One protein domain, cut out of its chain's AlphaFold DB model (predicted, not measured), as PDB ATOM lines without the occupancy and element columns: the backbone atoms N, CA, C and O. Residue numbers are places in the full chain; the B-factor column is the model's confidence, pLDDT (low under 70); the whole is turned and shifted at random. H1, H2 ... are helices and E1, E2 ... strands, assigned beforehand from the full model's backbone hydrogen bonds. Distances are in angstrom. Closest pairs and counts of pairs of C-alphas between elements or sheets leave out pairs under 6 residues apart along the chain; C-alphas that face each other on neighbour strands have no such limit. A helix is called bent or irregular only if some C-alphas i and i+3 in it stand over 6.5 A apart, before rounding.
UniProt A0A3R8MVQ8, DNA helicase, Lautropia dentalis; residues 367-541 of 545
ATOM      1  N   HIS A 367     -17.342  22.478  10.667       81.81
ATOM      2  CA  HIS A 367     -16.603  23.025   9.527       81.81
ATOM      3  C   HIS A 367     -15.118  22.672   9.651       81.81
ATOM      4  O   HIS A 367     -14.534  22.829  10.719       81.81
ATOM      5  N   SER A 368     -14.488  22.203   8.573       81.19
ATOM      6  CA  SER A 368     -13.048  21.929   8.541       81.19
ATOM      7  C   SER A 368     -12.489  22.121   7.137       81.19
ATOM      8  O   SER A 368     -13.012  21.561   6.183       81.19
ATOM      9  N   ALA A 369     -11.394  22.874   7.021       75.25
ATOM     10  CA  ALA A 369     -10.639  23.022   5.773       75.25
ATOM     11  C   ALA A 369      -9.573  21.922   5.570       75.25
ATOM     12  O   ALA A 369      -8.898  21.900   4.546       75.25
ATOM     13  N   VAL A 370      -9.391  21.030   6.555       79.81
ATOM     14  CA  VAL A 370      -8.351  19.980   6.565       79.81
ATOM     15  C   VAL A 370      -8.898  18.627   6.093       79.81
ATOM     16  O   VAL A 370      -8.138  17.751   5.682       79.81
ATOM     17  N   LEU A 371     -10.215  18.426   6.176       81.75
ATOM     18  CA  LEU A 371     -10.857  17.139   5.911       81.75
ATOM     19  C   LEU A 371     -11.485  17.097   4.507       81.75
ATOM     20  O   LEU A 371     -11.950  18.120   4.014       81.75
ATOM     21  N   PRO A 372     -11.518  15.922   3.850       69.06
ATOM     22  CA  PRO A 372     -11.916  15.796   2.444       69.06
ATOM     23  C   PRO A 372     -13.438  15.817   2.211       69.06
ATOM     24  O   PRO A 372     -13.882  15.474   1.119       69.06
ATOM     25  N   VAL A 373     -14.232  16.144   3.233       79.44
ATOM     26  CA  VAL A 373     -15.701  16.136   3.218       79.44
ATOM     27  C   VAL A 373     -16.228  17.325   4.021       79.44
ATOM     28  O   VAL A 373     -15.575  17.763   4.973       79.44
ATOM     29  N   SER A 374     -17.420  17.814   3.675       85.31
ATOM     30  CA  SER A 374     -18.197  18.637   4.611       85.31
ATOM     31  C   SER A 374     -18.598  17.782   5.819       85.31
ATOM     32  O   SER A 374     -18.616  16.555   5.721       85.31
ATOM     33  N   LEU A 375     -18.904  18.396   6.961       90.44
ATOM     34  CA  LEU A 375     -19.303  17.656   8.157       90.44
ATOM     35  C   LEU A 375     -20.714  18.059   8.616       90.44
ATOM     36  O   LEU A 375     -21.083  19.232   8.536       90.44
ATOM     37  N   PRO A 376     -21.514  17.094   9.099       93.06
ATOM     38  CA  PRO A 376     -22.880  17.336   9.551       93.06
ATOM     39  C   PRO A 376     -22.912  18.106  10.880       93.06
ATOM     40  O   PRO A 376     -21.887  18.247  11.557       93.06
ATOM     41  N   ALA A 377     -24.095  18.564  11.296       96.50
ATOM     42  CA  ALA A 377     -24.326  18.861  12.707       96.50
ATOM     43  C   ALA A 377     -24.455  17.545  13.496       96.50
ATOM     44  O   ALA A 377     -24.753  16.491  12.927       96.50
ATOM     45  N   LEU A 378     -24.270  17.576  14.820       97.69
ATOM     46  CA  LEU A 378     -24.427  16.362  15.637       97.69
ATOM     47  C   LEU A 378     -25.862  15.812  15.560       97.69
ATOM     48  O   LEU A 378     -26.055  14.598  15.563       97.69
ATOM     49  N   ALA A 379     -26.856  16.695  15.426       97.88
ATOM     50  CA  ALA A 379     -28.261  16.347  15.235       97.88
ATOM     51  C   ALA A 379     -28.544  15.561  13.939       97.88
ATOM     52  O   ALA A 379     -29.497  14.788  13.916       97.88
ATOM     53  N   ASP A 380     -27.720  15.690  12.893       97.25
ATOM     54  CA  ASP A 380     -27.935  14.988  11.617       97.25
ATOM     55  C   ASP A 380     -27.297  13.581  11.592       97.25
ATOM     56  O   ASP A 380     -27.469  12.828  10.627       97.25
ATOM     57  N   LEU A 381     -26.538  13.201  12.631       96.88
ATOM     58  CA  LEU A 381     -25.778  11.948  12.673       96.88
ATOM     59  C   LEU A 381     -26.684  10.710  12.746       96.88
ATOM     60  O   LEU A 381     -27.275  10.403  13.778       96.88
ATOM     61  N   GLN A 382     -26.710   9.937  11.658       93.19
ATOM     62  CA  GLN A 382     -27.519   8.715  11.538       93.19
ATOM     63  C   GLN A 382     -26.871   7.473  12.177       93.19
ATOM     64  O   GLN A 382     -27.565   6.513  12.506       93.19
ATOM     65  N   GLN A 383     -25.541   7.452  12.314       95.12
ATOM     66  CA  GLN A 383     -24.786   6.321  12.862       95.12
ATOM     67  C   GLN A 383     -23.623   6.829  13.710       95.12
ATOM     68  O   GLN A 383     -22.685   7.439  13.188       95.12
ATOM     69  N   TYR A 384     -23.676   6.569  15.014       97.81
ATOM     70  CA  TYR A 384     -22.628   6.954  15.950       97.81
ATOM     71  C   TYR A 384     -22.622   6.090  17.220       97.81
ATOM     72  O   TYR A 384     -23.585   5.390  17.521       97.81
ATOM     73  N   GLN A 385     -21.525   6.176  17.969       96.50
ATOM     74  CA  GLN A 385     -21.314   5.578  19.281       96.50
ATOM     75  C   GLN A 385     -20.716   6.643  20.208       96.50
ATOM     76  O   GLN A 385     -19.623   7.140  19.946       96.50
ATOM     77  N   VAL A 386     -21.413   6.975  21.296       94.62
ATOM     78  CA  VAL A 386     -20.864   7.814  22.378       94.62
ATOM     79  C   VAL A 386     -20.024   6.991  23.355       94.62
ATOM     80  O   VAL A 386     -20.279   5.796  23.523       94.62
ATOM     81  N   GLU A 387     -19.054   7.630  24.016       93.31
ATOM     82  CA  GLU A 387     -18.219   7.047  25.083       93.31
ATOM     83  C   GLU A 387     -17.610   5.682  24.703       93.31
ATOM     84  O   GLU A 387     -17.676   4.693  25.445       93.31
ATOM     85  N   MET A 388     -17.022   5.597  23.504       91.69
ATOM     86  CA  MET A 388     -16.458   4.350  22.990       91.69
ATOM     87  C   MET A 388     -15.161   3.995  23.733       91.69
ATOM     88  O   MET A 388     -14.058   4.396  23.353       91.69
ATOM     89  N   GLY A 389     -15.305   3.231  24.816       88.06
ATOM     90  CA  GLY A 389     -14.198   2.694  25.602       88.06
ATOM     91  C   GLY A 389     -13.362   1.676  24.823       88.06
ATOM     92  O   GLY A 389     -13.897   0.723  24.254       88.06
ATOM     93  N   PHE A 390     -12.039   1.841  24.849       87.50
ATOM     94  CA  PHE A 390     -11.082   0.966  24.173       87.50
ATOM     95  C   PHE A 390      -9.920   0.551  25.083       87.50
ATOM     96  O   PHE A 390      -9.626   1.178  26.105       87.50
ATOM     97  N   MET A 391      -9.236  -0.522  24.684       88.12
ATOM     98  CA  MET A 391      -7.996  -0.999  25.294       88.12
ATOM     99  C   MET A 391      -7.022  -1.404  24.185       88.12
ATOM    100  O   MET A 391      -7.393  -2.157  23.285       88.12
ATOM    101  N   LEU A 392      -5.784  -0.921  24.252       84.62
ATOM    102  CA  LEU A 392      -4.693  -1.285  23.348       84.62
ATOM    103  C   LEU A 392      -3.604  -2.009  24.146       84.62
ATOM    104  O   LEU A 392      -3.110  -1.462  25.129       84.62
ATOM    105  N   ALA A 393      -3.217  -3.211  23.715       86.56
ATOM    106  CA  ALA A 393      -1.973  -3.826  24.172       86.56
ATOM    107  C   ALA A 393      -0.776  -3.027  23.636       86.56
ATOM    108  O   ALA A 393      -0.790  -2.600  22.471       86.56
ATOM    109  N   VAL A 394       0.223  -2.821  24.496       85.38
ATOM    110  CA  VAL A 394       1.463  -2.099  24.202       85.38
ATOM    111  C   VAL A 394       2.656  -2.911  24.693       85.38
ATOM    112  O   VAL A 394       2.839  -3.094  25.897       85.38
ATOM    113  N   ASN A 395       3.484  -3.360  23.755       85.88
ATOM    114  CA  ASN A 395       4.621  -4.235  24.021       85.88
ATOM    115  C   ASN A 395       5.922  -3.413  24.091       85.88
ATOM    116  O   ASN A 395       6.713  -3.386  23.148       85.88
ATOM    117  N   GLY A 396       6.129  -2.726  25.217       81.44
ATOM    118  CA  GLY A 396       7.411  -2.112  25.580       81.44
ATOM    119  C   GLY A 396       7.852  -0.878  24.777       81.44
ATOM    120  O   GLY A 396       9.047  -0.744  24.503       81.44
ATOM    121  N   ILE A 397       6.943   0.038  24.427       86.56
ATOM    122  CA  ILE A 397       7.288   1.282  23.711       86.56
ATOM    123  C   ILE A 397       8.148   2.211  24.577       86.56
ATOM    124  O   ILE A 397       7.765   2.558  25.691       86.56
ATOM    125  N   ASP A 398       9.266   2.678  24.024       87.88
ATOM    126  CA  ASP A 398      10.079   3.762  24.583       87.88
ATOM    127  C   ASP A 398       9.390   5.129  24.390       87.88
ATOM    128  O   ASP A 398       9.046   5.507  23.265       87.88
ATOM    129  N   LEU A 399       9.160   5.869  25.481       89.00
ATOM    130  CA  LEU A 399       8.445   7.151  25.436       89.00
ATOM    131  C   LEU A 399       9.258   8.289  24.786       89.00
ATOM    132  O   LEU A 399       8.660   9.019  23.995       89.00
ATOM    133  N   PRO A 400      10.577   8.452  25.027       90.12
ATOM    134  CA  PRO A 400      11.407   9.402  24.280       90.12
ATOM    135  C   PRO A 400      11.392   9.174  22.760       90.12
ATOM    136  O   PRO A 400      11.207  10.127  22.000       90.12
ATOM    137  N   GLY A 401      11.528   7.925  22.306       91.50
ATOM    138  CA  GLY A 401      11.461   7.559  20.890       91.50
ATOM    139  C   GLY A 401      10.086   7.825  20.274       91.50
ATOM    140  O   GLY A 401      10.002   8.374  19.173       91.50
ATOM    141  N   LEU A 402       9.004   7.511  20.999       91.38
ATOM    142  CA  LEU A 402       7.642   7.866  20.591       91.38
ATOM    143  C   LEU A 402       7.463   9.389  20.487       91.38
ATOM    144  O   LEU A 402       6.898   9.867  19.509       91.38
ATOM    145  N   ASP A 403       7.952  10.153  21.466       92.06
ATOM    146  CA  ASP A 403       7.829  11.613  21.495       92.06
ATOM    147  C   ASP A 403       8.565  12.280  20.328       92.06
ATOM    148  O   ASP A 403       8.001  13.143  19.652       92.06
ATOM    149  N   ALA A 404       9.796  11.844  20.045       93.69
ATOM    150  CA  ALA A 404      10.574  12.311  18.901       93.69
ATOM    151  C   ALA A 404       9.877  11.986  17.568       93.69
ATOM    152  O   ALA A 404       9.717  12.868  16.722       93.69
ATOM    153  N   TRP A 405       9.397  10.748  17.399       95.31
ATOM    154  CA  TRP A 405       8.693  10.336  16.184       95.31
ATOM    155  C   TRP A 405       7.377  11.105  15.990       95.31
ATOM    156  O   TRP A 405       7.136  11.629  14.900       95.31
ATOM    157  N   VAL A 406       6.553  11.255  17.034       93.62
ATOM    158  CA  VAL A 406       5.291  12.013  16.955       93.62
ATOM    159  C   VAL A 406       5.544  13.492  16.670       93.62
ATOM    160  O   VAL A 406       4.828  14.063  15.850       93.62
ATOM    161  N   ARG A 407       6.569  14.109  17.272       93.88
ATOM    162  CA  ARG A 407       6.958  15.500  16.979       93.88
ATOM    163  C   ARG A 407       7.260  15.707  15.496       93.88
ATOM    164  O   ARG A 407       6.667  16.596  14.897       93.88
ATOM    165  N   VAL A 408       8.114  14.872  14.901       94.44
ATOM    166  CA  VAL A 408       8.480  14.968  13.472       94.44
ATOM    167  C   VAL A 408       7.274  14.738  12.551       94.44
ATOM    168  O   VAL A 408       7.158  15.392  11.521       94.44
ATOM    169  N   ASN A 409       6.362  13.835  12.922       94.75
ATOM    170  CA  ASN A 409       5.261  13.400  12.058       94.75
ATOM    171  C   ASN A 409       3.940  14.172  12.254       94.75
ATOM    172  O   ASN A 409       2.973  13.891  11.548       94.75
ATOM    173  N   THR A 410       3.847  15.126  13.190       94.75
ATOM    174  CA  THR A 410       2.595  15.863  13.458       94.75
ATOM    175  C   THR A 410       2.819  17.354  13.682       94.75
ATOM    176  O   THR A 410       3.735  17.751  14.404       94.75
ATOM    177  N   LEU A 411       1.917  18.177  13.130       93.44
ATOM    178  CA  LEU A 411       1.898  19.635  13.315       93.44
ATOM    179  C   LEU A 411       3.273  20.269  13.042       93.44
ATOM    180  O   LEU A 411       3.808  20.989  13.880       93.44
ATOM    181  N   ASP A 412       3.855  19.928  11.890       93.69
ATOM    182  CA  ASP A 412       5.043  20.554  11.292       93.69
ATOM    183  C   ASP A 412       6.264  20.679  12.227       93.69
ATOM    184  O   ASP A 412       7.018  21.650  12.175       93.69
ATOM    185  N   GLY A 413       6.460  19.708  13.128       93.25
ATOM    186  CA  GLY A 413       7.556  19.733  14.106       93.25
ATOM    187  C   GLY A 413       7.371  20.738  15.250       93.25
ATOM    188  O   GLY A 413       8.288  20.916  16.052       93.25
ATOM    189  N   ALA A 414       6.207  21.388  15.358       94.31
ATOM    190  CA  ALA A 414       5.992  22.535  16.236       94.31
ATOM    191  C   ALA A 414       6.308  22.244  17.724       94.31
ATOM    192  O   ALA A 414       6.004  21.142  18.212       94.31
ATOM    193  N   PRO A 415       6.875  23.222  18.468       92.38
ATOM    194  CA  PRO A 415       7.233  23.062  19.874       92.38
ATOM    195  C   PRO A 415       6.060  22.636  20.763       92.38
ATOM    196  O   PRO A 415       4.938  23.118  20.631       92.38
ATOM    197  N   ARG A 416       6.351  21.732  21.702       93.75
ATOM    198  CA  ARG A 416       5.404  21.173  22.679       93.75
ATOM    199  C   ARG A 416       6.152  20.590  23.883       93.75
ATOM    200  O   ARG A 416       7.319  20.213  23.702       93.75
ATOM    201  N   PRO A 417       5.529  20.461  25.071       90.75
ATOM    202  CA  PRO A 417       6.142  19.792  26.223       90.75
ATOM    203  C   PRO A 417       6.638  18.387  25.860       90.75
ATOM    204  O   PRO A 417       5.973  17.684  25.101       90.75
ATOM    205  N   ALA A 418       7.801  17.972  26.363       88.25
ATOM    206  CA  ALA A 418       8.297  16.609  26.153       88.25
ATOM    207  C   ALA A 418       7.485  15.593  26.977       88.25
ATOM    208  O   ALA A 418       6.919  15.950  28.012       88.25
ATOM    209  N   LEU A 419       7.459  14.328  26.548       86.19
ATOM    210  CA  LEU A 419       6.998  13.246  27.423       86.19
ATOM    211  C   LEU A 419       8.002  12.990  28.554       86.19
ATOM    212  O   LEU A 419       9.202  13.229  28.402       86.19
ATOM    213  N   LEU A 420       7.518  12.456  29.680       81.31
ATOM    214  CA  LEU A 420       8.408  11.915  30.706       81.31
ATOM    215  C   LEU A 420       9.198  10.719  30.141       81.31
ATOM    216  O   LEU A 420       8.596   9.845  29.508       81.31
ATOM    217  N   PRO A 421      10.518  10.627  30.393       80.81
ATOM    218  CA  PRO A 421      11.292   9.439  30.061       80.81
ATOM    219  C   PRO A 421      10.746   8.192  30.763       80.81
ATOM    220  O   PRO A 421      10.418   8.222  31.949       80.81
ATOM    221  N   GLY A 422      10.679   7.079  30.036       83.56
ATOM    222  CA  GLY A 422      10.171   5.811  30.546       83.56
ATOM    223  C   GLY A 422       9.673   4.906  29.425       83.56
ATOM    224  O   GLY A 422       9.814   5.220  28.246       83.56
ATOM    225  N   GLN A 423       9.059   3.788  29.810       83.25
ATOM    226  CA  GLN A 423       8.493   2.810  28.886       83.25
ATOM    227  C   GLN A 423       6.980   2.674  29.111       83.25
ATOM    228  O   GLN A 423       6.509   2.662  30.252       83.25
ATOM    229  N   LEU A 424       6.212   2.549  28.030       80.69
ATOM    230  CA  LEU A 424       4.804   2.160  28.046       80.69
ATOM    231  C   LEU A 424       4.699   0.668  27.711       80.69
ATOM    232  O   LEU A 424       4.979   0.247  26.589       80.69
ATOM    233  N   ASN A 425       4.286  -0.120  28.701       83.31
ATOM    234  CA  ASN A 425       4.092  -1.560  28.586       83.31
ATOM    235  C   ASN A 425       2.780  -1.978  29.270       83.31
ATOM    236  O   ASN A 425       2.407  -1.387  30.287       83.31
ATOM    237  N   GLY A 426       2.101  -2.997  28.740       86.69
ATOM    238  CA  GLY A 426       0.822  -3.492  29.256       86.69
ATOM    239  C   GLY A 426      -0.382  -2.940  28.489       86.69
ATOM    240  O   GLY A 426      -0.350  -2.846  27.265       86.69
ATOM    241  N   MET A 427      -1.465  -2.598  29.193       83.25
ATOM    242  CA  MET A 427      -2.734  -2.193  28.573       83.25
ATOM    243  C   MET A 427      -2.982  -0.687  28.703       83.25
ATOM    244  O   MET A 427      -3.194  -0.178  29.806       83.25
ATOM    245  N   LEU A 428      -3.033   0.010  27.567       85.19
ATOM    246  CA  LEU A 428      -3.434   1.412  27.469       85.19
ATOM    247  C   LEU A 428      -4.961   1.500  27.330       85.19
ATOM    248  O   LEU A 428      -5.522   1.044  26.331       85.19
ATOM    249  N   LYS A 429      -5.639   2.085  28.322       86.00
ATOM    250  CA  LYS A 429      -7.101   2.277  28.324       86.00
ATOM    251  C   LYS A 429      -7.466   3.725  27.987       86.00
ATOM    252  O   LYS A 429      -6.849   4.653  28.510       86.00
ATOM    253  N   GLY A 430      -8.512   3.905  27.181       87.19
ATOM    254  CA  GLY A 430      -9.091   5.211  26.859       87.19
ATOM    255  C   GLY A 430     -10.584   5.136  26.534       87.19
ATOM    256  O   GLY A 430     -11.161   4.049  26.482       87.19
ATOM    257  N   PHE A 431     -11.192   6.300  26.323       89.31
ATOM    258  CA  PHE A 431     -12.582   6.479  25.896       89.31
ATOM    259  C   PHE A 431     -12.620   7.578  24.835       89.31
ATOM    260  O   PHE A 431     -11.951   8.596  24.990       89.31
ATOM    261  N   ILE A 432     -13.366   7.364  23.755       92.81
ATOM    262  CA  ILE A 432     -13.585   8.369  22.707       92.81
ATOM    263  C   ILE A 432     -14.991   8.932  22.919       92.81
ATOM    264  O   ILE A 432     -15.944   8.152  22.871       92.81
ATOM    265  N   ASP A 433     -15.124  10.244  23.157       97.00
ATOM    266  CA  ASP A 433     -16.415  10.875  23.490       97.00
ATOM    267  C   ASP A 433     -17.492  10.545  22.444       97.00
ATOM    268  O   ASP A 433     -18.629  10.218  22.793       97.00
ATOM    269  N   LEU A 434     -17.119  10.587  21.159       98.25
ATOM    270  CA  LEU A 434     -17.984  10.245  20.036       98.25
ATOM    271  C   LEU A 434     -17.193   9.607  18.881       98.25
ATOM    272  O   LEU A 434     -16.203  10.155  18.404       98.25
ATOM    273  N   VAL A 435     -17.675   8.481  18.358       98.38
ATOM    274  CA  VAL A 435     -17.306   7.962  17.031       98.38
ATOM    275  C   VAL A 435     -18.532   8.036  16.137       98.38
ATOM    276  O   VAL A 435     -19.599   7.597  16.554       98.38
ATOM    277  N   PHE A 436     -18.412   8.550  14.914       97.81
ATOM    278  CA  PHE A 436     -19.546   8.639  13.986       97.81
ATOM    279  C   PHE A 436     -19.178   8.276  12.548       97.81
ATOM    280  O   PHE A 436     -18.006   8.321  12.167       97.81
ATOM    281  N   VAL A 437     -20.192   7.922  11.753       96.62
ATOM    282  CA  VAL A 437     -20.062   7.631  10.320       96.62
ATOM    283  C   VAL A 437     -20.680   8.761   9.500       96.62
ATOM    284  O   VAL A 437     -21.841   9.117   9.701       96.62
ATOM    285  N   HIS A 438     -19.926   9.292   8.542       94.69
ATOM    286  CA  HIS A 438     -20.410  10.239   7.537       94.69
ATOM    287  C   HIS A 438     -19.779   9.912   6.177       94.69
ATOM    288  O   HIS A 438     -18.585   9.636   6.108       94.69
ATOM    289  N   GLU A 439     -20.582   9.864   5.108       93.19
ATOM    290  CA  GLU A 439     -20.147   9.492   3.743       93.19
ATOM    291  C   GLU A 439     -19.310   8.190   3.666       93.19
ATOM    292  O   GLU A 439     -18.340   8.079   2.918       93.19
ATOM    293  N   GLY A 440     -19.661   7.185   4.480       93.00
ATOM    294  CA  GLY A 440     -18.933   5.907   4.567       93.00
ATOM    295  C   GLY A 440     -17.583   5.978   5.296       93.00
ATOM    296  O   GLY A 440     -16.868   4.975   5.364       93.00
ATOM    297  N   ARG A 441     -17.235   7.141   5.858       96.38
ATOM    298  CA  ARG A 441     -16.020   7.392   6.636       96.38
ATOM    299  C   ARG A 441     -16.335   7.466   8.127       96.38
ATOM    300  O   ARG A 441     -17.307   8.092   8.535       96.38
ATOM    301  N   TYR A 442     -15.477   6.860   8.934       97.50
ATOM    302  CA  TYR A 442     -15.523   6.862  10.389       97.50
ATOM    303  C   TYR A 442     -14.617   7.966  10.935       97.50
ATOM    304  O   TYR A 442     -13.444   8.061  10.561       97.50
ATOM    305  N   PHE A 443     -15.153   8.774  11.841       97.88
ATOM    306  CA  PHE A 443     -14.449   9.862  12.514       97.88
ATOM    307  C   PHE A 443     -14.405   9.604  14.018       97.88
ATOM    308  O   PHE A 443     -15.387   9.125  14.586       97.88
ATOM    309  N   VAL A 444     -13.291   9.957  14.665       97.62
ATOM    310  CA  VAL A 444     -13.254  10.145  16.124       97.62
ATOM    311  C   VAL A 444     -13.475  11.622  16.435       97.62
ATOM    312  O   VAL A 444     -12.896  12.485  15.773       97.62
ATOM    313  N   LEU A 445     -14.294  11.921  17.435       98.00
ATOM    314  CA  LEU A 445     -14.530  13.269  17.933       98.00
ATOM    315  C   LEU A 445     -14.349  13.299  19.453       98.00
ATOM    316  O   LEU A 445     -14.774  12.388  20.165       98.00
ATOM    317  N   ASP A 446     -13.685  14.352  19.919       97.81
ATOM    318  CA  ASP A 446     -13.414  14.641  21.325       97.81
ATOM    319  C   ASP A 446     -13.841  16.091  21.630       97.81
ATOM    320  O   ASP A 446     -13.610  17.008  20.828       97.81
ATOM    321  N   TYR A 447     -14.522  16.295  22.757       97.19
ATOM    322  CA  TYR A 447     -15.033  17.600  23.172       97.19
ATOM    323  C   TYR A 447     -14.004  18.342  24.033       97.19
ATOM    324  O   TYR A 447     -13.481  17.816  25.009       97.19
ATOM    325  N   LYS A 448     -13.733  19.613  23.725       95.88
ATOM    326  CA  LYS A 448     -12.760  20.436  24.458       95.88
ATOM    327  C   LYS A 448     -13.434  21.649  25.097       95.88
ATOM    328  O   LYS A 448     -13.836  22.597  24.425       95.88
ATOM    329  N   SER A 449     -13.537  21.662  26.427       93.31
ATOM    330  CA  SER A 449     -14.060  22.805  27.199       93.31
ATOM    331  C   SER A 449     -13.010  23.886  27.509       93.31
ATOM    332  O   SER A 449     -13.296  24.817  28.277       93.31
ATOM    333  N   ASN A 450     -11.797  23.750  26.957       94.19
ATOM    334  CA  ASN A 450     -10.642  24.624  27.171       94.19
ATOM    335  C   ASN A 450     -11.001  26.093  26.897       94.19
ATOM    336  O   ASN A 450     -11.736  26.414  25.963       94.19
ATOM    337  N   TRP A 451     -10.467  26.990  27.723       95.38
ATOM    338  CA  TRP A 451     -10.633  28.431  27.560       95.38
ATOM    339  C   TRP A 451      -9.397  28.998  26.863       95.38
ATOM    340  O   TRP A 451      -8.306  28.938  27.426       95.38
ATOM    341  N   LEU A 452      -9.565  29.521  25.647       94.62
ATOM    342  CA  LEU A 452      -8.467  30.101  24.856       94.62
ATOM    343  C   LEU A 452      -8.424  31.636  24.939       94.62
ATOM    344  O   LEU A 452      -7.408  32.250  24.625       94.62
ATOM    345  N   GLY A 453      -9.517  32.257  25.384       93.31
ATOM    346  CA  GLY A 453      -9.637  33.697  25.586       93.31
ATOM    347  C   GLY A 453     -11.085  34.121  25.837       93.31
ATOM    348  O   GLY A 453     -11.997  33.294  25.847       93.31
ATOM    349  N   SER A 454     -11.292  35.419  26.058       92.12
ATOM    350  CA  SER A 454     -12.579  36.015  26.453       92.12
ATOM    351  C   SER A 454     -13.607  36.154  25.325       92.12
ATOM    352  O   SER A 454     -14.759  36.479  25.602       92.12
ATOM    353  N   THR A 455     -13.218  35.934  24.066       93.31
ATOM    354  CA  THR A 455     -14.071  36.150  22.890       93.31
ATOM    355  C   THR A 455     -13.873  35.063  21.836       93.31
ATOM    356  O   THR A 455     -12.872  34.342  21.832       93.31
ATOM    357  N   ASN A 456     -14.792  34.995  20.870       93.69
ATOM    358  CA  ASN A 456     -14.723  34.071  19.733       93.69
ATOM    359  C   ASN A 456     -13.413  34.224  18.926       93.69
ATOM    360  O   ASN A 456     -12.914  33.248  18.371       93.69
ATOM    361  N   ALA A 457     -12.812  35.421  18.904       94.12
ATOM    362  CA  ALA A 457     -11.552  35.689  18.204       94.12
ATOM    363  C   ALA A 457     -10.336  34.944  18.796       94.12
ATOM    364  O   ALA A 457      -9.304  34.853  18.133       94.12
ATOM    365  N   ALA A 458     -10.453  34.374  20.000       95.44
ATOM    366  CA  ALA A 458      -9.415  33.544  20.612       95.44
ATOM    367  C   ALA A 458      -9.432  32.072  20.150       95.44
ATOM    368  O   ALA A 458      -8.501  31.327  20.438       95.44
ATOM    369  N   TYR A 459     -10.460  31.636  19.414       95.56
ATOM    370  CA  TYR A 459     -10.615  30.248  18.953       95.56
ATOM    371  C   TYR A 459     -10.246  30.114  17.467       95.56
ATOM    372  O   TYR A 459     -10.879  29.384  16.706       95.56
ATOM    373  N   ARG A 460      -9.223  30.860  17.033       95.06
ATOM    374  CA  ARG A 460      -8.666  30.769  15.677       95.06
ATOM    375  C   ARG A 460      -7.817  29.488  15.524       95.06
ATOM    376  O   ARG A 460      -7.341  28.968  16.538       95.06
ATOM    377  N   PRO A 461      -7.632  28.956  14.298       94.44
ATOM    378  CA  PRO A 461      -6.978  27.660  14.075       94.44
ATOM    379  C   PRO A 461      -5.597  27.522  14.729       94.44
ATOM    380  O   PRO A 461      -5.281  26.475  15.285       94.44
ATOM    381  N   GLU A 462      -4.806  28.589  14.727       94.75
ATOM    382  CA  GLU A 462      -3.446  28.643  15.266       94.75
ATOM    383  C   GLU A 462      -3.451  28.567  16.802       94.75
ATOM    384  O   GLU A 462      -2.641  27.856  17.393       94.75
ATOM    385  N   THR A 463      -4.408  29.229  17.463       96.25
ATOM    386  CA  THR A 463      -4.581  29.162  18.926       96.25
ATOM    387  C   THR A 463      -5.115  27.797  19.366       96.25
ATOM    388  O   THR A 463      -4.679  27.266  20.387       96.25
ATOM    389  N   MET A 464      -6.006  27.181  18.578       96.75
ATOM    390  CA  MET A 464      -6.470  25.809  18.826       96.75
ATOM    391  C   MET A 464      -5.346  24.782  18.611       96.75
ATOM    392  O   MET A 464      -5.187  23.880  19.432       96.75
ATOM    393  N   ALA A 465      -4.512  24.948  17.580       96.38
ATOM    394  CA  ALA A 465      -3.329  24.114  17.357       96.38
ATOM    395  C   ALA A 465      -2.290  24.269  18.486       96.38
ATOM    396  O   ALA A 465      -1.770  23.268  18.979       96.38
ATOM    397  N   ALA A 466      -2.047  25.493  18.967       96.06
ATOM    398  CA  ALA A 466      -1.194  25.741  20.131       96.06
ATOM    399  C   ALA A 466      -1.726  25.053  21.402       96.06
ATOM    400  O   ALA A 466      -0.948  24.466  22.152       96.06
ATOM    401  N   ALA A 467      -3.045  25.050  21.623       95.19
ATOM    402  CA  ALA A 467      -3.667  24.324  22.732       95.19
ATOM    403  C   ALA A 467      -3.558  22.793  22.581       95.19
ATOM    404  O   ALA A 467      -3.311  22.098  23.567       95.19
ATOM    405  N   VAL A 468      -3.687  22.267  21.356       95.75
ATOM    406  CA  VAL A 468      -3.461  20.841  21.052       95.75
ATOM    407  C   VAL A 468      -2.033  20.427  21.409       95.75
ATOM    408  O   VAL A 468      -1.848  19.447  22.131       95.75
ATOM    409  N   LEU A 469      -1.038  21.213  20.986       95.38
ATOM    410  CA  LEU A 469       0.379  21.001  21.299       95.38
ATOM    411  C   LEU A 469       0.663  21.102  22.806       95.38
ATOM    412  O   LEU A 469       1.349  20.247  23.362       95.38
ATOM    413  N   ALA A 470       0.123  22.117  23.486       90.25
ATOM    414  CA  ALA A 470       0.361  22.349  24.911       90.25
ATOM    415  C   ALA A 470      -0.162  21.209  25.806       90.25
ATOM    416  O   ALA A 470       0.477  20.872  26.800       90.25
ATOM    417  N   HIS A 471      -1.289  20.589  25.443       88.19
ATOM    418  CA  HIS A 471      -1.904  19.493  26.201       88.19
ATOM    419  C   HIS A 471      -1.583  18.085  25.663       88.19
ATOM    420  O   HIS A 471      -2.170  17.108  26.127       88.19
ATOM    421  N   ARG A 472      -0.670  17.970  24.686       93.62
ATOM    422  CA  ARG A 472      -0.321  16.715  23.990       93.62
ATOM    423  C   ARG A 472      -1.517  15.978  23.370       93.62
ATOM    424  O   ARG A 472      -1.535  14.751  23.251       93.62
ATOM    425  N   TYR A 473      -2.528  16.734  22.943       95.75
ATOM    426  CA  TYR A 473      -3.736  16.200  22.313       95.75
ATOM    427  C   TYR A 473      -3.456  15.516  20.962       95.75
ATOM    428  O   TYR A 473      -4.301  14.760  20.483       95.75
ATOM    429  N   GLU A 474      -2.272  15.693  20.363       95.69
ATOM    430  CA  GLU A 474      -1.881  14.914  19.188       95.69
ATOM    431  C   GLU A 474      -1.606  13.441  19.512       95.69
ATOM    432  O   GLU A 474      -2.012  12.564  18.752       95.69
ATOM    433  N   LEU A 475      -1.020  13.135  20.676       94.56
ATOM    434  CA  LEU A 475      -0.893  11.749  21.141       94.56
ATOM    435  C   LEU A 475      -2.271  11.138  21.401       94.56
ATOM    436  O   LEU A 475      -2.534   9.999  21.012       94.56
ATOM    437  N   GLN A 476      -3.172  11.923  21.999       94.75
ATOM    438  CA  GLN A 476      -4.549  11.514  22.252       94.75
ATOM    439  C   GLN A 476      -5.264  11.132  20.941       94.75
ATOM    440  O   GLN A 476      -5.776  10.014  20.843       94.75
ATOM    441  N   TYR A 477      -5.243  11.982  19.901       96.12
ATOM    442  CA  TYR A 477      -5.892  11.629  18.633       96.12
ATOM    443  C   TYR A 477      -5.208  10.469  17.902       96.12
ATOM    444  O   TYR A 477      -5.905   9.665  17.283       96.12
ATOM    445  N   LEU A 478      -3.882  10.320  17.996       97.25
ATOM    446  CA  LEU A 478      -3.175   9.188  17.386       97.25
ATOM    447  C   LEU A 478      -3.597   7.852  18.007       97.25
ATOM    448  O   LEU A 478      -3.879   6.903  17.276       97.25
ATOM    449  N   PHE A 479      -3.713   7.778  19.335       95.56
ATOM    450  CA  PHE A 479      -4.203   6.572  20.007       95.56
ATOM    451  C   PHE A 479      -5.685   6.305  19.708       95.56
ATOM    452  O   PHE A 479      -6.075   5.145  19.566       95.56
ATOM    453  N   TYR A 480      -6.504   7.351  19.554       97.75
ATOM    454  CA  TYR A 480      -7.931   7.215  19.234       97.75
ATOM    455  C   TYR A 480      -8.135   6.707  17.798       97.75
ATOM    456  O   TYR A 480      -8.909   5.774  17.575       97.75
ATOM    457  N   VAL A 481      -7.390   7.247  16.827       98.06
ATOM    458  CA  VAL A 481      -7.409   6.774  15.432       98.06
ATOM    459  C   VAL A 481      -6.795   5.372  15.313       98.06
ATOM    460  O   VAL A 481      -7.320   4.560  14.556       98.06
ATOM    461  N   LEU A 482      -5.765   5.022  16.096       97.44
ATOM    462  CA  LEU A 482      -5.239   3.648  16.157       97.44
ATOM    463  C   LEU A 482      -6.267   2.652  16.726       97.44
ATOM    464  O   LEU A 482      -6.420   1.552  16.187       97.44
ATOM    465  N   ALA A 483      -6.987   3.024  17.788       96.19
ATOM    466  CA  ALA A 483      -8.057   2.202  18.352       96.19
ATOM    467  C   ALA A 483      -9.194   1.983  17.341       96.19
ATOM    468  O   ALA A 483      -9.627   0.845  17.145       96.19
ATOM    469  N   LEU A 484      -9.612   3.042  16.638       97.31
ATOM    470  CA  LEU A 484     -10.586   2.957  15.549       97.31
ATOM    471  C   LEU A 484     -10.069   2.081  14.392       97.31
ATOM    472  O   LEU A 484     -10.773   1.178  13.954       97.31
ATOM    473  N   HIS A 485      -8.830   2.269  13.936       97.62
ATOM    474  CA  HIS A 485      -8.207   1.475  12.866       97.62
ATOM    475  C   HIS A 485      -8.161  -0.022  13.194       97.62
ATOM    476  O   HIS A 485      -8.551  -0.844  12.365       97.62
ATOM    477  N   ARG A 486      -7.750  -0.393  14.416       95.75
ATOM    478  CA  ARG A 486      -7.767  -1.792  14.884       95.75
ATOM    479  C   ARG A 486      -9.190  -2.351  14.986       95.75
ATOM    480  O   ARG A 486      -9.411  -3.497  14.603       95.75
ATOM    481  N   LEU A 487     -10.154  -1.555  15.453       95.50
ATOM    482  CA  LEU A 487     -11.568  -1.940  15.499       95.50
ATOM    483  C   LEU A 487     -12.120  -2.220  14.093       95.50
ATOM    484  O   LEU A 487     -12.697  -3.284  13.862       95.50
ATOM    485  N   LEU A 488     -11.918  -1.299  13.148       94.75
ATOM    486  CA  LEU A 488     -12.443  -1.409  11.788       94.75
ATOM    487  C   LEU A 488     -11.775  -2.548  11.004       94.75
ATOM    488  O   LEU A 488     -12.499  -3.318  10.377       94.75
ATOM    489  N   LYS A 489     -10.453  -2.762  11.150       94.44
ATOM    490  CA  LYS A 489      -9.735  -3.951  10.630       94.44
ATOM    491  C   LYS A 489     -10.382  -5.287  11.028       94.44
ATOM    492  O   LYS A 489     -10.246  -6.262  10.297       94.44
ATOM    493  N   VAL A 490     -11.037  -5.360  12.191       93.25
ATOM    494  CA  VAL A 490     -11.682  -6.588  12.702       93.25
ATOM    495  C   VAL A 490     -13.185  -6.643  12.395       93.25
ATOM    496  O   VAL A 490     -13.772  -7.725  12.413       93.25
ATOM    497  N   ARG A 491     -13.833  -5.498  12.149       89.75
ATOM    498  CA  ARG A 491     -15.297  -5.395  12.003       89.75
ATOM    499  C   ARG A 491     -15.787  -5.214  10.568       89.75
ATOM    500  O   ARG A 491     -16.914  -5.612  10.296       89.75
ATOM    501  N   LEU A 492     -14.987  -4.625   9.678       91.00
ATOM    502  CA  LEU A 492     -15.372  -4.359   8.293       91.00
ATOM    503  C   LEU A 492     -14.680  -5.336   7.326       91.00
ATOM    504  O   LEU A 492     -13.447  -5.363   7.281       91.00
ATOM    505  N   PRO A 493     -15.441  -6.091   6.511       93.19
ATOM    506  CA  PRO A 493     -14.916  -6.699   5.293       93.19
ATOM    507  C   PRO A 493     -14.276  -5.640   4.388       93.19
ATOM    508  O   PRO A 493     -14.719  -4.489   4.358       93.19
ATOM    509  N   ASP A 494     -13.229  -6.029   3.662       94.00
ATOM    510  CA  ASP A 494     -12.496  -5.174   2.721       94.00
ATOM    511  C   ASP A 494     -12.078  -3.813   3.310       94.00
ATOM    512  O   ASP A 494     -12.144  -2.777   2.638       94.00
ATOM    513  N   TYR A 495     -11.677  -3.805   4.590       97.19
ATOM    514  CA  TYR A 495     -11.224  -2.602   5.282       97.19
ATOM    515  C   TYR A 495      -9.972  -2.004   4.629       97.19
ATOM    516  O   TYR A 495      -8.874  -2.553   4.707       97.19
ATOM    517  N   ASP A 496     -10.146  -0.807   4.077       97.69
ATOM    518  CA  ASP A 496      -9.074   0.096   3.685       97.69
ATOM    519  C   ASP A 496      -9.072   1.372   4.551       97.69
ATOM    520  O   ASP A 496     -10.136   1.900   4.888       97.69
ATOM    521  N   TYR A 497      -7.887   1.878   4.906       97.62
ATOM    522  CA  TYR A 497      -7.738   3.079   5.738       97.62
ATOM    523  C   TYR A 497      -8.156   4.350   4.992       97.62
ATOM    524  O   TYR A 497      -8.907   5.176   5.510       97.62
ATOM    525  N   ASP A 498      -7.694   4.506   3.755       96.06
ATOM    526  CA  ASP A 498      -7.840   5.735   2.982       96.06
ATOM    527  C   ASP A 498      -9.287   5.926   2.489       96.06
ATOM    528  O   ASP A 498      -9.768   7.066   2.378       96.06
ATOM    529  N   ARG A 499     -10.018   4.813   2.319       95.62
ATOM    530  CA  ARG A 499     -11.477   4.755   2.166       95.62
ATOM    531  C   ARG A 499     -12.221   5.044   3.474       95.62
ATOM    532  O   ARG A 499     -13.007   5.987   3.496       95.62
ATOM    533  N   HIS A 500     -12.001   4.284   4.551       96.69
ATOM    534  CA  HIS A 500     -12.907   4.322   5.713       96.69
ATOM    535  C   HIS A 500     -12.515   5.280   6.840       96.69
ATOM    536  O   HIS A 500     -13.392   5.640   7.615       96.69
ATOM    537  N   VAL A 501     -11.259   5.706   6.993       97.38
ATOM    538  CA  VAL A 501     -10.880   6.613   8.092       97.38
ATOM    539  C   VAL A 501     -11.007   8.063   7.642       97.38
ATOM    540  O   VAL A 501     -10.263   8.550   6.784       97.38
ATOM    541  N   GLY A 502     -11.972   8.763   8.233       95.69
ATOM    542  CA  GLY A 502     -12.210  10.188   8.026       95.69
ATOM    543  C   GLY A 502     -11.161  11.052   8.721       95.69
ATOM    544  O   GLY A 502     -10.577  11.927   8.087       95.69
ATOM    545  N   GLY A 503     -10.865  10.756   9.989       95.62
ATOM    546  CA  GLY A 503      -9.856  11.452  10.792       95.62
ATOM    547  C   GLY A 503     -10.311  11.688  12.233       95.62
ATOM    548  O   GLY A 503     -11.180  10.979  12.745       95.62
ATOM    549  N   ALA A 504      -9.717  12.695  12.867       96.50
ATOM    550  CA  ALA A 504     -10.008  13.143  14.222       96.50
ATOM    551  C   ALA A 504     -10.498  14.600  14.254       96.50
ATOM    552  O   ALA A 504      -9.979  15.455  13.532       96.50
ATOM    553  N   LEU A 505     -11.468  14.868  15.128       97.25
ATOM    554  CA  LEU A 505     -12.125  16.159  15.331       97.25
ATOM    555  C   LEU A 505     -12.070  16.555  16.806       97.25
ATOM    556  O   LEU A 505     -12.464  15.781  17.671       97.25
ATOM    557  N   TYR A 506     -11.558  17.744  17.100       97.31
ATOM    558  CA  TYR A 506     -11.435  18.271  18.460       97.31
ATOM    559  C   TYR A 506     -12.296  19.529  18.533       97.31
ATOM    560  O   TYR A 506     -11.937  20.571  17.979       97.31
ATOM    561  N   LEU A 507     -13.470  19.400  19.154       97.25
ATOM    562  CA  LEU A 507     -14.496  20.440  19.173       97.25
ATOM    563  C   LEU A 507     -14.328  21.321  20.413       97.25
ATOM    564  O   LEU A 507     -14.813  20.993  21.498       97.25
ATOM    565  N   PHE A 508     -13.651  22.455  20.250       97.25
ATOM    566  CA  PHE A 508     -13.533  23.488  21.272       97.25
ATOM    567  C   PHE A 508     -14.896  24.162  21.471       97.25
ATOM    568  O   PHE A 508     -15.233  25.125  20.784       97.25
ATOM    569  N   LEU A 509     -15.684  23.664  22.429       96.69
ATOM    570  CA  LEU A 509     -17.104  23.996  22.625       96.69
ATOM    571  C   LEU A 509     -17.366  25.507  22.744       96.69
ATOM    572  O   LEU A 509     -18.375  26.011  22.254       96.69
ATOM    573  N   ARG A 510     -16.453  26.250  23.387       95.88
ATOM    574  CA  ARG A 510     -16.553  27.717  23.546       95.88
ATOM    575  C   ARG A 510     -16.285  28.469  22.238       95.88
ATOM    576  O   ARG A 510     -16.733  29.597  22.072       95.88
ATOM    577  N   GLY A 511     -15.561  27.844  21.313       94.81
ATOM    578  CA  GLY A 511     -15.202  28.388  20.009       94.81
ATOM    579  C   GLY A 511     -16.262  28.212  18.925       94.81
ATOM    580  O   GLY A 511     -16.046  28.706  17.826       94.81
ATOM    581  N   MET A 512     -17.397  27.553  19.187       92.06
ATOM    582  CA  MET A 512     -18.374  27.242  18.128       92.06
ATOM    583  C   MET A 512     -18.946  28.477  17.419       92.06
ATOM    584  O   MET A 512     -19.167  28.439  16.213       92.06
ATOM    585  N   SER A 513     -19.078  29.605  18.120       92.19
ATOM    586  CA  SER A 513     -19.489  30.891  17.529       92.19
ATOM    587  C   SER A 513     -18.342  31.677  16.859       92.19
ATOM    588  O   SER A 513     -18.513  32.849  16.516       92.19
ATOM    589  N   ALA A 514     -17.153  31.089  16.707       92.50
ATOM    590  CA  ALA A 514     -16.025  31.675  15.981       92.50
ATOM    591  C   ALA A 514     -16.040  31.289  14.490       92.50
ATOM    592  O   ALA A 514     -16.612  30.260  14.134       92.50
ATOM    593  N   PRO A 515     -15.338  32.033  13.608       90.44
ATOM    594  CA  PRO A 515     -15.227  31.691  12.182       90.44
ATOM    595  C   PRO A 515     -14.599  30.315  11.880       90.44
ATOM    596  O   PRO A 515     -14.662  29.848  10.751       90.44
ATOM    597  N   SER A 516     -13.979  29.674  12.875       90.38
ATOM    598  CA  SER A 516     -13.437  28.309  12.817       90.38
ATOM    599  C   SER A 516     -14.459  27.214  13.159       90.38
ATOM    600  O   SER A 516     -14.115  26.034  13.141       90.38
ATOM    601  N   GLY A 517     -15.672  27.580  13.590       92.38
ATOM    602  CA  GLY A 517     -16.640  26.655  14.189       92.38
ATOM    603  C   GLY A 517     -16.153  25.983  15.483       92.38
ATOM    604  O   GLY A 517     -16.774  25.027  15.935       92.38
ATOM    605  N   GLY A 518     -15.034  26.430  16.068       94.75
ATOM    606  CA  GLY A 518     -14.381  25.761  17.197       94.75
ATOM    607  C   GLY A 518     -13.747  24.410  16.842       94.75
ATOM    608  O   GLY A 518     -13.389  23.658  17.745       94.75
ATOM    609  N   VAL A 519     -13.618  24.071  15.558       95.69
ATOM    610  CA  VAL A 519     -13.113  22.764  15.117       95.69
ATOM    611  C   VAL A 519     -11.607  22.826  14.877       95.69
ATOM    612  O   VAL A 519     -11.130  23.515  13.974       95.69
ATOM    613  N   PHE A 520     -10.850  22.031  15.631       96.25
ATOM    614  CA  PHE A 520      -9.554  21.528  15.180       96.25
ATOM    615  C   PHE A 520      -9.755  20.159  14.516       96.25
ATOM    616  O   PHE A 520     -10.562  19.351  14.980       96.25
ATOM    617  N   ALA A 521      -9.017  19.876  13.443       96.25
ATOM    618  CA  ALA A 521      -9.119  18.619  12.712       96.25
ATOM    619  C   ALA A 521      -7.740  18.100  12.293       96.25
ATOM    620  O   ALA A 521      -6.885  18.875  11.865       96.25
ATOM    621  N   ALA A 522      -7.549  16.784  12.366       95.25
ATOM    622  CA  ALA A 522      -6.344  16.112  11.892       95.25
ATOM    623  C   ALA A 522      -6.701  14.778  11.227       95.25
ATOM    624  O   ALA A 522      -7.515  14.014  11.746       95.25
ATOM    625  N   ARG A 523      -6.057  14.456  10.102       95.00
ATOM    626  CA  ARG A 523      -6.147  13.138   9.461       95.00
ATOM    627  C   ARG A 523      -4.743  12.531   9.376       95.00
ATOM    628  O   ARG A 523      -4.035  12.814   8.412       95.00
ATOM    629  N   PRO A 524      -4.318  11.735  10.378       95.50
ATOM    630  CA  PRO A 524      -3.080  10.961  10.309       95.50
ATOM    631  C   PRO A 524      -2.978  10.178   8.995       95.50
ATOM    632  O   PRO A 524      -3.990   9.675   8.496       95.50
ATOM    633  N   SER A 525      -1.774  10.054   8.436       96.19
ATOM    634  CA  SER A 525      -1.569   9.221   7.248       96.19
ATOM    635  C   SER A 525      -1.712   7.735   7.589       96.19
ATOM    636  O   SER A 525      -1.534   7.322   8.739       96.19
ATOM    637  N   ARG A 526      -1.988   6.915   6.571       97.44
ATOM    638  CA  ARG A 526      -2.003   5.457   6.709       97.44
ATOM    639  C   ARG A 526      -0.698   4.933   7.312       97.44
ATOM    640  O   ARG A 526      -0.738   4.211   8.303       97.44
ATOM    641  N   GLU A 527       0.445   5.340   6.751       97.38
ATOM    642  CA  GLU A 527       1.766   4.907   7.226       97.38
ATOM    643  C   GLU A 527       1.998   5.296   8.690       97.38
ATOM    644  O   GLU A 527       2.546   4.499   9.447       97.38
ATOM    645  N   MET A 528       1.546   6.477   9.119       96.56
ATOM    646  CA  MET A 528       1.662   6.919  10.509       96.56
ATOM    647  C   MET A 528       0.918   5.965  11.455       96.56
ATOM    648  O   MET A 528       1.489   5.487  12.436       96.56
ATOM    649  N   ILE A 529      -0.332   5.616  11.137       97.75
ATOM    650  CA  ILE A 529      -1.135   4.710  11.968       97.75
ATOM    651  C   ILE A 529      -0.643   3.260  11.878       97.75
ATOM    652  O   ILE A 529      -0.607   2.576  12.898       97.75
ATOM    653  N   GLU A 530      -0.203   2.778  10.714       96.69
ATOM    654  CA  GLU A 530       0.351   1.423  10.561       96.69
ATOM    655  C   GLU A 530       1.746   1.273  11.206       96.69
ATOM    656  O   GLU A 530       2.050   0.218  11.769       96.69
ATOM    657  N   THR A 531       2.554   2.337  11.237       95.44
ATOM    658  CA  THR A 531       3.819   2.397  11.996       95.44
ATOM    659  C   THR A 531       3.556   2.350  13.501       95.44
ATOM    660  O   THR A 531       4.192   1.571  14.214       95.44
ATOM    661  N   LEU A 532       2.574   3.116  13.987       94.50
ATOM    662  CA  LEU A 532       2.178   3.099  15.397       94.50
ATOM    663  C   LEU A 532       1.561   1.743  15.799       94.50
ATOM    664  O   LEU A 532       1.870   1.222  16.867       94.50
ATOM    665  N   ASP A 533       0.767   1.119  14.921       94.69
ATOM    666  CA  ASP A 533       0.210  -0.234  15.085       94.69
ATOM    667  C   ASP A 533       1.317  -1.300  15.232       94.69
ATOM    668  O   ASP A 533       1.238  -2.171  16.104       94.69
ATOM    669  N   ALA A 534       2.381  -1.210  14.425       93.06
ATOM    670  CA  ALA A 534       3.552  -2.080  14.529       93.06
ATOM    671  C   ALA A 534       4.350  -1.853  15.825       93.06
ATOM    672  O   ALA A 534       4.679  -2.829  16.506       93.06
ATOM    673  N   ALA A 535       4.585  -0.594  16.206       90.06
ATOM    674  CA  ALA A 535       5.268  -0.242  17.451       90.06
ATOM    675  C   ALA A 535       4.505  -0.746  18.689       90.06
ATOM    676  O   ALA A 535       5.103  -1.353  19.575       90.06
ATOM    677  N   PHE A 536       3.176  -0.584  18.726       87.88
ATOM    678  CA  PHE A 536       2.330  -1.089  19.818       87.88
ATOM    679  C   PHE A 536       2.386  -2.617  19.940       87.88
ATOM    680  O   PHE A 536       2.354  -3.141  21.049       87.88
ATOM    681  N   ALA A 537       2.518  -3.336  18.822       85.00
ATOM    682  CA  ALA A 537       2.688  -4.788  18.822       85.00
ATOM    683  C   ALA A 537       4.105  -5.259  19.224       85.00
ATOM    684  O   ALA A 537       4.343  -6.463  19.294       85.00
ATOM    685  N   GLY A 538       5.059  -4.349  19.462       77.69
ATOM    686  CA  GLY A 538       6.458  -4.690  19.763       77.69
ATOM    687  C   GLY A 538       7.255  -5.159  18.539       77.69
ATOM    688  O   GLY A 538       8.405  -5.584  18.667       77.69
ATOM    689  N   ARG A 539       6.670  -5.068  17.336       66.25
ATOM    690  CA  ARG A 539       7.337  -5.418  16.078       66.25
ATOM    691  C   ARG A 539       8.326  -4.317  15.714       66.25
ATOM    692  O   ARG A 539       7.951  -3.299  15.133       66.25
ATOM    693  N   LYS A 540       9.605  -4.535  16.028       53.78
ATOM    694  CA  LYS A 540      10.703  -3.750  15.446       53.78
ATOM    695  C   LYS A 540      10.627  -3.872  13.919       53.78
ATOM    696  O   LYS A 540      10.429  -4.971  13.407       53.78
ATOM    697  N   ARG A 541      10.774  -2.754  13.199       46.12
ATOM    698  CA  ARG A 541      10.867  -2.750  11.729       46.12
ATOM    699  C   ARG A 541      12.185  -3.454  11.378       46.12
ATOM    700  O   ARG A 541      13.250  -2.886  11.610       46.12
TER     701      ARG A 541
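This is residues 367 to 541 of the 545 residues of the protein "DNA helicase" of Lautropia dentalis (UniProt A0A3R8MVQ8). A strongly twisted five-stranded sheet curls round one long helix, H3, and H5 crosses H3 on the side away from the sheet's curl. Two long bent strands, E1 and E2, form a ribbon that crosses H3, with H1 following at the end of E1, while H2 packs on E5 at the other edge of the sheet. The 175 printed residues run E1 H1 E2 E3 H2 H3 H4 E4 E5 H5; the mixed sheet has the order E1, E2, E3, E4, E5, with E3 and E4 parallel and the other neighbours antiparallel. The class is mixed, helices and strands; the whole is compact, with a radius of gyration of the C-alphas of 16.2 A and spans of 46 by 39 by 25 A.

E1, residues 384 to 398, begins at C-alpha 384 (-22.628, 6.954, 15.950), is 34.0 A long and bends by 84 degrees at residue 395. H1 is residues 399 to 409. E2, residues 423 to 438, is 36.7 A long and bends by 80 degrees at residue 426. E3, residues 441 to 448, is 22.3 A long. H2 is residues 461 to 470. H3, residues 473 to 491, is 26.6 A long and begins at C-alpha 473 (-3.736, 16.200, 22.313). H4 is residues 497 to 500, E4 is residues 501 to 508, 21.6 A long, and E5 is residues 519 to 522. H5, residues 526 to 536, ends at C-alpha 536 (2.330, -1.089, 19.818).

E1 and E2 are antiparallel, with N 390 and O 430 at 2.9 A. E2 and E3 form a hairpin, with N 443 and O 436 at 2.9 A. E3 and E4 are parallel, with N 446 and O 505 at 2.9 A; with H2, H3 and H4 between them along the chain they make a strand-helix-strand unit. E4 and E5 form a hairpin, with N 506 and O 520 at 2.8 A. H2, H3 and H5 are on one face of the sheet, two layers. The closest C-alphas of H3 and E4 are those of Tyr 477 and Ala 504, 6.2 A apart. H3 touches H5 with residues 478 to 485 alone, about perpendicular at 90 degrees; their closest C-alphas, those of Leu 482 and Ile 529, are 6.0 A apart. H2 runs across the strands, at 65 degrees to E5 on the local plane. H1 and H4 only graze the sheet, and H1 and H2 are apart. In H1, H2, H3 and H5 every O i to N i+4 pair is within hydrogen-bond range; H4 is too short for such a pair.

The C-alphas of Ser 454 and Pro 493, the two farthest apart, are 47.7 A from each other. The printed part has no cut. The links H1 to E2 and E3 to H2 are long. The mean pLDDT of the printed part is 92.0; residue 372 and residues 539 to 541 are under 70.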